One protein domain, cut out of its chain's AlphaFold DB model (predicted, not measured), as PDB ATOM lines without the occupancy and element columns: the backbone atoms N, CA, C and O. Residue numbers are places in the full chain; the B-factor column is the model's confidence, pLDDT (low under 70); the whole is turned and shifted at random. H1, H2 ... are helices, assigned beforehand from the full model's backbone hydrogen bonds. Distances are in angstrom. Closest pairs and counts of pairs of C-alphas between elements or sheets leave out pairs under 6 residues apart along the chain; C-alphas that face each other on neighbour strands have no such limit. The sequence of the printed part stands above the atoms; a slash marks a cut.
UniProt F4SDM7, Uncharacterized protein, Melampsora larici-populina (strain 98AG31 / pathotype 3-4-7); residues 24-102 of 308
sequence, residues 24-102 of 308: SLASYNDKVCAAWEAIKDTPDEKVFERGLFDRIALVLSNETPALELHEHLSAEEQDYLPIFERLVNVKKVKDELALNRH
ATOM      1  N   SER A  24     334.332 226.926 322.629       71.88
ATOM      2  CA  SER A  24     335.694 227.106 323.144       71.88
ATOM      3  C   SER A  24     335.708 227.559 324.604       71.88
ATOM      4  O   SER A  24     336.560 227.102 325.372       71.88
ATOM      5  N   LEU A  25     334.739 228.379 325.024       59.38
ATOM      6  CA  LEU A  25     334.585 228.779 326.424       59.38
ATOM      7  C   LEU A  25     334.134 227.611 327.314       59.38
ATOM      8  O   LEU A  25     334.670 227.438 328.409       59.38
ATOM      9  N   ALA A  26     333.184 226.795 326.849       65.50
ATOM     10  CA  ALA A  26     332.747 225.595 327.562       65.50
ATOM     11  C   ALA A  26     333.908 224.601 327.733       65.50
ATOM     12  O   ALA A  26     334.222 224.207 328.854       65.50
ATOM     13  N   SER A  27     334.637 224.313 326.649       75.44
ATOM     14  CA  SER A  27     335.820 223.444 326.685       75.44
ATOM     15  C   SER A  27     336.924 223.973 327.606       75.44
ATOM     16  O   SER A  27     337.624 223.200 328.264       75.44
ATOM     17  N   TYR A  28     337.107 225.294 327.662       71.12
ATOM     18  CA  TYR A  28     338.044 225.918 328.589       71.12
ATOM     19  C   TYR A  28     337.608 225.727 330.046       71.12
ATOM     20  O   TYR A  28     338.424 225.319 330.875       71.12
ATOM     21  N   ASN A  29     336.331 225.966 330.355       68.31
ATOM     22  CA  ASN A  29     335.798 225.781 331.703       68.31
ATOM     23  C   ASN A  29     335.906 224.325 332.164       68.31
ATOM     24  O   ASN A  29     336.337 224.095 333.289       68.31
ATOM     25  N   ASP A  30     335.629 223.353 331.291       76.31
ATOM     26  CA  ASP A  30     335.768 221.927 331.614       76.31
ATOM     27  C   ASP A  30     337.210 221.565 331.991       76.31
ATOM     28  O   ASP A  30     337.450 220.863 332.974       76.31
ATOM     29  N   LYS A  31     338.197 222.097 331.256       77.00
ATOM     30  CA  LYS A  31     339.622 221.899 331.567       77.00
ATOM     31  C   LYS A  31     340.010 222.527 332.901       77.00
ATOM     32  O   LYS A  31     340.789 221.937 333.645       77.00
ATOM     33  N   VAL A  32     339.478 223.710 333.207       72.44
ATOM     34  CA  VAL A  32     339.710 224.387 334.490       72.44
ATOM     35  C   VAL A  32     339.080 223.596 335.637       72.44
ATOM     36  O   VAL A  32     339.741 223.382 336.648       72.44
ATOM     37  N   CYS A  33     337.844 223.119 335.481       71.19
ATOM     38  CA  CYS A  33     337.169 222.278 336.469       71.19
ATOM     39  C   CYS A  33     337.930 220.971 336.715       71.19
ATOM     40  O   CYS A  33     338.206 220.649 337.866       71.19
ATOM     41  N   ALA A  34     338.357 220.274 335.659       78.75
ATOM     42  CA  ALA A  34     339.143 219.047 335.783       78.75
ATOM     43  C   ALA A  34     340.499 219.285 336.471       78.75
ATOM     44  O   ALA A  34     340.930 218.480 337.293       78.75
ATOM     45  N   ALA A  35     341.165 220.407 336.174       77.00
ATOM     46  CA  ALA A  35     342.404 220.784 336.851       77.00
ATOM     47  C   ALA A  35     342.180 221.068 338.346       77.00
ATOM     48  O   ALA A  35     342.998 220.650 339.161       77.00
ATOM     49  N   TRP A  36     341.071 221.724 338.707       76.06
ATOM     50  CA  TRP A  36     340.682 221.954 340.103       76.06
ATOM     51  C   TRP A  36     340.346 220.661 340.843       76.06
ATOM     52  O   TRP A  36     340.774 220.480 341.978       76.06
ATOM     53  N   GLU A  37     339.618 219.745 340.210       83.19
ATOM     54  CA  GLU A  37     339.319 218.436 340.795       83.19
ATOM     55  C   GLU A  37     340.585 217.602 341.021       83.19
ATOM     56  O   GLU A  37     340.678 216.906 342.026       83.19
ATOM     57  N   ALA A  38     341.583 217.712 340.139       83.44
ATOM     58  CA  ALA A  38     342.846 216.982 340.256       83.44
ATOM     59  C   ALA A  38     343.730 217.438 341.431       83.44
ATOM     60  O   ALA A  38     344.577 216.669 341.884       83.44
ATOM     61  N   ILE A  39     343.559 218.675 341.905       83.25
ATOM     62  CA  ILE A  39     344.312 219.223 343.045       83.25
ATOM     63  C   ILE A  39     343.513 219.213 344.347       83.25
ATOM     64  O   ILE A  39     344.100 219.398 345.412       83.25
ATOM     65  N   LYS A  40     342.201 218.983 344.285       84.56
ATOM     66  CA  LYS A  40     341.328 218.935 345.456       84.56
ATOM     67  C   LYS A  40     341.738 217.805 346.405       84.56
ATOM     68  O   LYS A  40     342.071 216.708 345.962       84.56
ATOM     69  N   ASP A  41     341.709 218.079 347.704       85.25
ATOM     70  CA  ASP A  41     342.112 217.176 348.785       85.25
ATOM     71  C   ASP A  41     343.601 216.750 348.721       85.25
ATOM     72  O   ASP A  41     344.025 215.811 349.403       85.25
ATOM     73  N   THR A  42     344.426 217.453 347.933       87.56
ATOM     74  CA  THR A  42     345.884 217.256 347.875       87.56
ATOM     75  C   THR A  42     346.622 218.354 348.652       87.56
ATOM     76  O   THR A  42     346.072 219.434 348.875       87.56
ATOM     77  N   PRO A  43     347.896 218.143 349.044       81.81
ATOM     78  CA  PRO A  43     348.713 219.208 349.633       81.81
ATOM     79  C   PRO A  43     348.828 220.451 348.739       81.81
ATOM     80  O   PRO A  43     348.975 221.551 349.261       81.81
ATOM     81  N   ASP A  44     348.707 220.290 347.418       83.38
ATOM     82  CA  ASP A  44     348.787 221.385 346.450       83.38
ATOM     83  C   ASP A  44     347.590 222.350 346.563       83.38
ATOM     84  O   ASP A  44     347.733 223.532 346.253       83.38
ATOM     85  N   GLU A  45     346.430 221.894 347.064       85.75
ATOM     86  CA  GLU A  45     345.259 222.755 347.306       85.75
ATOM     87  C   GLU A  45     345.570 223.868 348.310       85.75
ATOM     88  O   GLU A  45     345.071 224.988 348.177       85.75
ATOM     89  N   LYS A  46     346.457 223.594 349.277       84.12
ATOM     90  CA  LYS A  46     346.826 224.547 350.333       84.12
ATOM     91  C   LYS A  46     347.399 225.848 349.783       84.12
ATOM     92  O   LYS A  46     347.235 226.895 350.397       84.12
ATOM     93  N   VAL A  47     348.009 225.811 348.596       85.38
ATOM     94  CA  VAL A  47     348.521 227.002 347.900       85.38
ATOM     95  C   VAL A  47     347.428 228.041 347.643       85.38
ATOM     96  O   VAL A  47     347.717 229.235 347.592       85.38
ATOM     97  N   PHE A  48     346.174 227.606 347.514       82.38
ATOM     98  CA  PHE A  48     345.017 228.467 347.276       82.38
ATOM     99  C   PHE A  48     344.310 228.914 348.560       82.38
ATOM    100  O   PHE A  48     343.325 229.656 348.495       82.38
ATOM    101  N   GLU A  49     344.813 228.532 349.740       83.56
ATOM    102  CA  GLU A  49     344.370 229.135 350.991       83.56
ATOM    103  C   GLU A  49     344.705 230.625 350.977       83.56
ATOM    104  O   GLU A  49     345.860 231.022 350.827       83.56
ATOM    105  N   ARG A  50     343.685 231.468 351.168       72.69
ATOM    106  CA  ARG A  50     343.783 232.928 351.008       72.69
ATOM    107  C   ARG A  50     345.012 233.541 351.689       72.69
ATOM    108  O   ARG A  50     345.683 234.375 351.097       72.69
ATOM    109  N   GLY A  51     345.308 233.122 352.922       78.50
ATOM    110  CA  GLY A  51     346.449 233.641 353.675       78.50
ATOM    111  C   GLY A  51     347.799 233.290 353.045       78.50
ATOM    112  O   GLY A  51     348.656 234.163 352.932       78.50
ATOM    113  N   LEU A  52     347.984 232.033 352.632       80.50
ATOM    114  CA  LEU A  52     349.227 231.554 352.028       80.50
ATOM    115  C   LEU A  52     349.398 232.094 350.601       80.50
ATOM    116  O   LEU A  52     350.476 232.573 350.254       80.50
ATOM    117  N   PHE A  53     348.316 232.100 349.816       83.94
ATOM    118  CA  PHE A  53     348.289 232.638 348.457       83.94
ATOM    119  C   PHE A  53     348.742 234.101 348.423       83.94
ATOM    120  O   PHE A  53     349.644 234.449 347.662       83.94
ATOM    121  N   ASP A  54     348.157 234.950 349.278       78.81
ATOM    122  CA  ASP A  54     348.475 236.379 349.323       78.81
ATOM    123  C   ASP A  54     349.945 236.611 349.723       78.81
ATOM    124  O   ASP A  54     350.616 237.448 349.116       78.81
ATOM    125  N   ARG A  55     350.479 235.840 350.688       80.19
ATOM    126  CA  ARG A  55     351.892 235.922 351.110       80.19
ATOM    127  C   ARG A  55     352.854 235.497 349.999       80.19
ATOM    128  O   ARG A  55     353.798 236.232 349.704       80.19
ATOM    129  N   ILE A  56     352.608 234.354 349.353       82.56
ATOM    130  CA  ILE A  56     353.441 233.856 348.248       82.56
ATOM    131  C   ILE A  56     353.406 234.827 347.059       82.56
ATOM    132  O   ILE A  56     354.453 235.181 346.514       82.56
ATOM    133  N   ALA A  57     352.218 235.312 346.691       81.19
ATOM    134  CA  ALA A  57     352.042 236.276 345.612       81.19
ATOM    135  C   ALA A  57     352.813 237.584 345.869       81.19
ATOM    136  O   ALA A  57     353.411 238.148 344.947       81.19
ATOM    137  N   LEU A  58     352.848 238.045 347.125       77.12
ATOM    138  CA  LEU A  58     353.621 239.213 347.551       77.12
ATOM    139  C   LEU A  58     355.128 238.997 347.369       77.12
ATOM    140  O   LEU A  58     355.803 239.844 346.783       77.12
ATOM    141  N   VAL A  59     355.637 237.854 347.844       81.00
ATOM    142  CA  VAL A  59     357.063 237.496 347.788       81.00
ATOM    143  C   VAL A  59     357.536 237.374 346.344       81.00
ATOM    144  O   VAL A  59     358.525 237.998 345.969       81.00
ATOM    145  N   LEU A  60     356.793 236.651 345.502       77.19
ATOM    146  CA  LEU A  60     357.151 236.461 344.094       77.19
ATOM    147  C   LEU A  60     357.125 237.764 343.293       77.19
ATOM    148  O   LEU A  60     357.814 237.875 342.275       77.19
ATOM    149  N   SER A  61     356.351 238.758 343.729       71.38
ATOM    150  CA  SER A  61     356.289 240.075 343.087       71.38
ATOM    151  C   SER A  61     357.556 240.912 343.293       71.38
ATOM    152  O   SER A  61     357.729 241.882 342.566       71.38
ATOM    153  N   ASN A  62     358.478 240.526 344.191       63.62
ATOM    154  CA  ASN A  62     359.671 241.309 344.569       63.62
ATOM    155  C   ASN A  62     359.345 242.745 345.034       63.62
ATOM    156  O   ASN A  62     360.213 243.618 345.036       63.62
ATOM    157  N   GLU A  63     358.099 243.009 345.424       57.28
ATOM    158  CA  GLU A  63     357.658 244.329 345.861       57.28
ATOM    159  C   GLU A  63     357.631 244.373 347.391       57.28
ATOM    160  O   GLU A  63     356.760 243.772 348.023       57.28
ATOM    161  N   THR A  64     358.573 245.103 347.991       51.12
ATOM    162  CA  THR A  64     358.625 245.352 349.437       51.12
ATOM    163  C   THR A  64     357.316 245.985 349.932       51.12
ATOM    164  O   THR A  64     356.815 246.927 349.310       51.12
ATOM    165  N   PRO A  65     356.731 245.511 351.048       48.47
ATOM    166  CA  PRO A  65     355.521 246.109 351.589       48.47
ATOM    167  C   PRO A  65     355.850 247.473 352.210       48.47
ATOM    168  O   PRO A  65     356.626 247.573 353.154       48.47
ATOM    169  N   ALA A  66     355.230 248.535 351.692       44.19
ATOM    170  CA  ALA A  66     355.292 249.885 352.264       44.19
ATOM    171  C   ALA A  66     354.413 250.057 353.523       44.19
ATOM    172  O   ALA A  66     354.189 251.178 353.970       44.19
ATOM    173  N   LEU A  67     353.895 248.968 354.088       41.28
ATOM    174  CA  LEU A  67     353.143 248.956 355.335       41.28
ATOM    175  C   LEU A  67     353.631 247.767 356.161       41.28
ATOM    176  O   LEU A  67     353.678 246.638 355.679       41.28
ATOM    177  N   GLU A  68     354.052 248.084 357.377       50.22
ATOM    178  CA  GLU A  68     354.528 247.177 358.413       50.22
ATOM    179  C   GLU A  68     353.581 245.974 358.608       50.22
ATOM    180  O   GLU A  68     352.367 246.102 358.446       50.22
ATOM    181  N   LEU A  69     354.167 244.839 359.018       45.06
ATOM    182  CA  LEU A  69     353.557 243.526 359.296       45.06
ATOM    183  C   LEU A  69     353.247 242.641 358.067       45.06
ATOM    184  O   LEU A  69     352.109 242.559 357.635       45.06
ATOM    185  N   HIS A  70     354.237 241.887 357.571       46.59
ATOM    186  CA  HIS A  70     354.080 240.446 357.305       46.59
ATOM    187  C   HIS A  70     355.455 239.764 357.276       46.59
ATOM    188  O   HIS A  70     356.381 240.218 356.607       46.59
ATOM    189  N   GLU A  71     355.566 238.706 358.077       57.44
ATOM    190  CA  GLU A  71     356.726 237.834 358.252       57.44
ATOM    191  C   GLU A  71     357.219 237.256 356.918       57.44
ATOM    192  O   GLU A  71     356.444 237.032 355.985       57.44
ATOM    193  N   HIS A  72     358.524 236.984 356.841       64.81
ATOM    194  CA  HIS A  72     359.082 236.096 355.826       64.81
ATOM    195  C   HIS A  72     358.290 234.779 355.788       64.81
ATOM    196  O   HIS A  72     357.883 234.299 356.846       64.81
ATOM    197  N   LEU A  73     358.098 234.193 354.596       76.06
ATOM    198  CA  LEU A  73     357.513 232.850 354.476       76.06
ATOM    199  C   LEU A  73     358.258 231.902 355.420       76.06
ATOM    200  O   LEU A  73     359.497 231.872 355.414       76.06
ATOM    201  N   SER A  74     357.510 231.142 356.216       81.31
ATOM    202  CA  SER A  74     358.089 230.116 357.080       81.31
ATOM    203  C   SER A  74     358.831 229.063 356.241       81.31
ATOM    204  O   SER A  74     358.628 228.956 355.030       81.31
ATOM    205  N   ALA A  75     359.697 228.264 356.870       80.12
ATOM    206  CA  ALA A  75     360.421 227.201 356.167       80.12
ATOM    207  C   ALA A  75     359.468 226.218 355.456       80.12
ATOM    208  O   ALA A  75     359.740 225.815 354.333       80.12
ATOM    209  N   GLU A  76     358.323 225.906 356.072       79.44
ATOM    210  CA  GLU A  76     357.288 225.046 355.481       79.44
ATOM    211  C   GLU A  76     356.518 225.747 354.351       79.44
ATOM    212  O   GLU A  76     356.038 225.105 353.423       79.44
ATOM    213  N   GLU A  77     356.389 227.075 354.399       81.19
ATOM    214  CA  GLU A  77     355.688 227.849 353.370       81.19
ATOM    215  C   GLU A  77     356.515 228.025 352.089       81.19
ATOM    216  O   GLU A  77     355.956 228.179 351.001       81.19
ATOM    217  N   GLN A  78     357.846 227.978 352.198       83.88
ATOM    218  CA  GLN A  78     358.751 228.047 351.048       83.88
ATOM    219  C   GLN A  78     358.598 226.836 350.119       83.88
ATOM    220  O   GLN A  78     358.724 226.991 348.902       83.88
ATOM    221  N   ASP A  79     358.231 225.672 350.661       87.50
ATOM    222  CA  ASP A  79     357.982 224.452 349.883       87.50
ATOM    223  C   ASP A  79     356.795 224.596 348.914       87.50
ATOM    224  O   ASP A  79     356.699 223.867 347.925       87.50
ATOM    225  N   TYR A  80     355.913 225.575 349.139       85.88
ATOM    226  CA  TYR A  80     354.766 225.852 348.273       85.88
ATOM    227  C   TYR A  80     355.079 226.805 347.113       85.88
ATOM    228  O   TYR A  80     354.264 226.916 346.195       85.88
ATOM    229  N   LEU A  81     356.248 227.459 347.089       83.81
ATOM    230  CA  LEU A  81     356.649 228.348 345.987       83.81
ATOM    231  C   LEU A  81     356.655 227.647 344.615       83.81
ATOM    232  O   LEU A  81     356.020 228.166 343.695       83.81
ATOM    233  N   PRO A  82     357.271 226.459 344.447       85.81
ATOM    234  CA  PRO A  82     357.303 225.775 343.153       85.81
ATOM    235  C   PRO A  82     355.907 225.310 342.719       85.81
ATOM    236  O   PRO A  82     355.589 225.271 341.529       85.81
ATOM    237  N   ILE A  83     355.055 224.959 343.688       84.75
ATOM    238  CA  ILE A  83     353.668 224.554 343.444       84.75
ATOM    239  C   ILE A  83     352.864 225.767 342.961       84.75
ATOM    240  O   ILE A  83     352.159 225.669 341.957       84.75
ATOM    241  N   PHE A  84     353.031 226.923 343.607       83.31
ATOM    242  CA  PHE A  84     352.406 228.180 343.201       83.31
ATOM    243  C   PHE A  84     352.836 228.599 341.794       83.31
ATOM    244  O   PHE A  84     351.982 228.877 340.959       83.31
ATOM    245  N   GLU A  85     354.133 228.595 341.483       83.88
ATOM    246  CA  GLU A  85     354.627 228.962 340.148       83.88
ATOM    247  C   GLU A  85     354.120 228.024 339.044       83.88
ATOM    248  O   GLU A  85     353.891 228.461 337.914       83.88
ATOM    249  N   ARG A  86     353.906 226.742 339.368       85.75
ATOM    250  CA  ARG A  86     353.354 225.750 338.438       85.75
ATOM    251  C   ARG A  86     351.850 225.923 338.214       85.75
ATOM    252  O   ARG A  86     351.387 225.729 337.092       85.75
ATOM    253  N   LEU A  87     351.088 226.223 339.267       80.19
ATOM    254  CA  LEU A  87     349.620 226.231 339.227       80.19
ATOM    255  C   LEU A  87     349.018 227.614 338.957       80.19
ATOM    256  O   LEU A  87     347.873 227.716 338.515       80.19
ATOM    257  N   VAL A  88     349.769 228.682 339.210       81.56
ATOM    258  CA  VAL A  88     349.283 230.058 339.140       81.56
ATOM    259  C   VAL A  88     349.979 230.795 338.006       81.56
ATOM    260  O   VAL A  88     351.193 230.732 337.832       81.56
ATOM    261  N   ASN A  89     349.217 231.578 337.244       84.19
ATOM    262  CA  ASN A  89     349.806 232.522 336.302       84.19
ATOM    263  C   ASN A  89     350.424 233.696 337.078       84.19
ATOM    264  O   ASN A  89     349.789 234.733 337.280       84.19
ATOM    265  N   VAL A  90     351.670 233.519 337.521       79.94
ATOM    266  CA  VAL A  90     352.408 234.482 338.352       79.94
ATOM    267  C   VAL A  90     352.462 235.863 337.701       79.94
ATOM    268  O   VAL A  90     352.325 236.869 338.388       79.94
ATOM    269  N   LYS A  91     352.601 235.932 336.371       78.44
ATOM    270  CA  LYS A  91     352.592 237.202 335.636       78.44
ATOM    271  C   LYS A  91     351.261 237.937 335.813       78.44
ATOM    272  O   LYS A  91     351.261 239.107 336.171       78.44
ATOM    273  N   LYS A  92     350.137 237.236 335.636       78.44
ATOM    274  CA  LYS A  92     348.801 237.810 335.833       78.44
ATOM    275  C   LYS A  92     348.590 238.269 337.276       78.44
ATOM    276  O   LYS A  92     348.042 239.342 337.491       78.44
ATOM    277  N   VAL A  93     349.050 237.484 338.249       77.44
ATOM    278  CA  VAL A  93     348.968 237.848 339.672       77.44
ATOM    279  C   VAL A  93     349.796 239.098 339.976       77.44
ATOM    280  O   VAL A  93     349.293 239.996 340.642       77.44
ATOM    281  N   LYS A  94     351.020 239.204 339.444       75.25
ATOM    282  CA  LYS A  94     351.855 240.414 339.558       75.25
ATOM    283  C   LYS A  94     351.161 241.636 338.967       75.25
ATOM    284  O   LYS A  94     351.071 242.667 339.629       75.25
ATOM    285  N   ASP A  95     350.628 241.499 337.756       71.31
ATOM    286  CA  ASP A  95     349.907 242.575 337.081       71.31
ATOM    287  C   ASP A  95     348.685 243.008 337.917       71.31
ATOM    288  O   ASP A  95     348.517 244.192 338.200       71.31
ATOM    289  N   GLU A  96     347.867 242.062 338.395       71.00
ATOM    290  CA  GLU A  96     346.704 242.342 339.250       71.00
ATOM    291  C   GLU A  96     347.076 242.971 340.603       71.00
ATOM    292  O   GLU A  96     346.373 243.867 341.079       71.00
ATOM    293  N   LEU A  97     348.178 242.550 341.225       69.50
ATOM    294  CA  LEU A  97     348.687 243.153 342.458       69.50
ATOM    295  C   LEU A  97     349.133 244.602 342.229       69.50
ATOM    296  O   LEU A  97     348.728 245.484 342.992       69.50
ATOM    297  N   ALA A  98     349.873 244.874 341.153       66.88
ATOM    298  CA  ALA A  98     350.276 246.228 340.773       66.88
ATOM    299  C   ALA A  98     349.055 247.127 340.485       66.88
ATOM    300  O   ALA A  98     348.966 248.266 340.956       66.88
ATOM    301  N   LEU A  99     348.055 246.585 339.785       63.25
ATOM    302  CA  LEU A  99     346.761 247.226 339.522       63.25
ATOM    303  C   LEU A  99     345.993 247.577 340.807       63.25
ATOM    304  O   LEU A  99     345.365 248.637 340.894       63.25
ATOM    305  N   ASN A 100     346.018 246.691 341.803       60.53
ATOM    306  CA  ASN A 100     345.294 246.855 343.063       60.53
ATOM    307  C   ASN A 100     345.970 247.821 344.049       60.53
ATOM    308  O   ASN A 100     345.291 248.317 344.952       60.53
ATOM    309  N   ARG A 101     347.264 248.112 343.869       61.09
ATOM    310  CA  ARG A 101     348.043 249.039 344.711       61.09
ATOM    311  C   ARG A 101     347.942 250.497 344.269       61.09
ATOM    312  O   ARG A 101     348.070 251.389 345.104       61.09
ATOM    313  N   HIS A 102     347.655 250.759 342.994       60.06
ATOM    314  CA  HIS A 102     347.493 252.121 342.489       60.06
ATOM    315  C   HIS A 102     346.011 252.534 342.431       60.06
ATOM    316  O   HIS A 102     345.305 252.153 341.488       60.06
TER     317      HIS A 102
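Overview. This is residues 24 to 102 of the 308 residues of an uncharacterized protein of Melampsora larici-populina (strain 98AG31 / pathotype 3-4-7) (UniProt F4SDM7). What does the model look like? Short helices form a loose cluster, with H3 in its middle and H2, H4, H5 and the first residues of H6 round it, while the longest helix, H1, leaves the cluster as an arm whose residues 24 to 34 stick out. A long link from H3 to H4 makes a loop, of which residues 64 to 69 stick out as well. What is it made of, and how large is it? The printed part has 79 residues, with six named helices in the order H1 to H6 and no named strand, and its class is all helix. It is only just loose, close to compact, with a radius of gyration of the C-alphas of 14.3 A, and flat, with spans of 43 by 31 by 17 A.

Arrangement. Where does the first helix stand? H1, residues 24 to 39, touches no helix, but is close to, not clearly touching, H2, residues 43 to 48: the closest C-alphas, of Ile 39 and Glu 45, are 5.6 A apart. Their lines stand at a steep tilt of 54 degrees, opposite ways. What touches H3, residues 50 to 60? H6, residues 90 to 101, touches it with residues 90 to 94 alone, about perpendicular at 81 degrees; the closest C-alphas, of Ala 57 and Val 93, are 6.9 A apart. Where are H4, residues 75 to 78, and H5, residues 81 to 87? H4 touches no helix and meets H5 only through their link. H5 and H2 only just touch, with 3 pairs of C-alphas within 8 A, the closest those of Val 47 and Phe 84 at 6.2 A, and H1 is apart from H3, H4, H5 and H6. How do the backbones run? In H1, H3, H5 and H6 every O i to N i+4 pair is within hydrogen-bond range; in H2 it is 0 of 2, beside 3 of 3 O i to N i+3 pairs, and H4 is too short for an O i to N i+4 pair.

Along the chain. Where does H1 begin? C-alpha 24 is at (335.694, 227.106, 323.144), and H1 measures 23.1 A from first to last C-alpha. Where do H3 and H6 lie? H3 begins with C-alpha 50 at (343.783, 232.928, 351.008) and measures 15.5 A; H6 measures 16.5 A and ends with C-alpha 101 at (348.043, 249.039, 344.711).

Size, cuts and confidence. How far does it reach? The two C-alphas farthest apart, of Ser 24 and Glu 68, are 44.7 A apart, and the printed part has no cut. Which link is long? H3 to H4, with 14 residues, is long; the other links are tight. Where is confidence low? The mean pLDDT of the printed part is 74.3, and residues 25 to 26, 29, 62 to 72 and 97 to 102 are under 70.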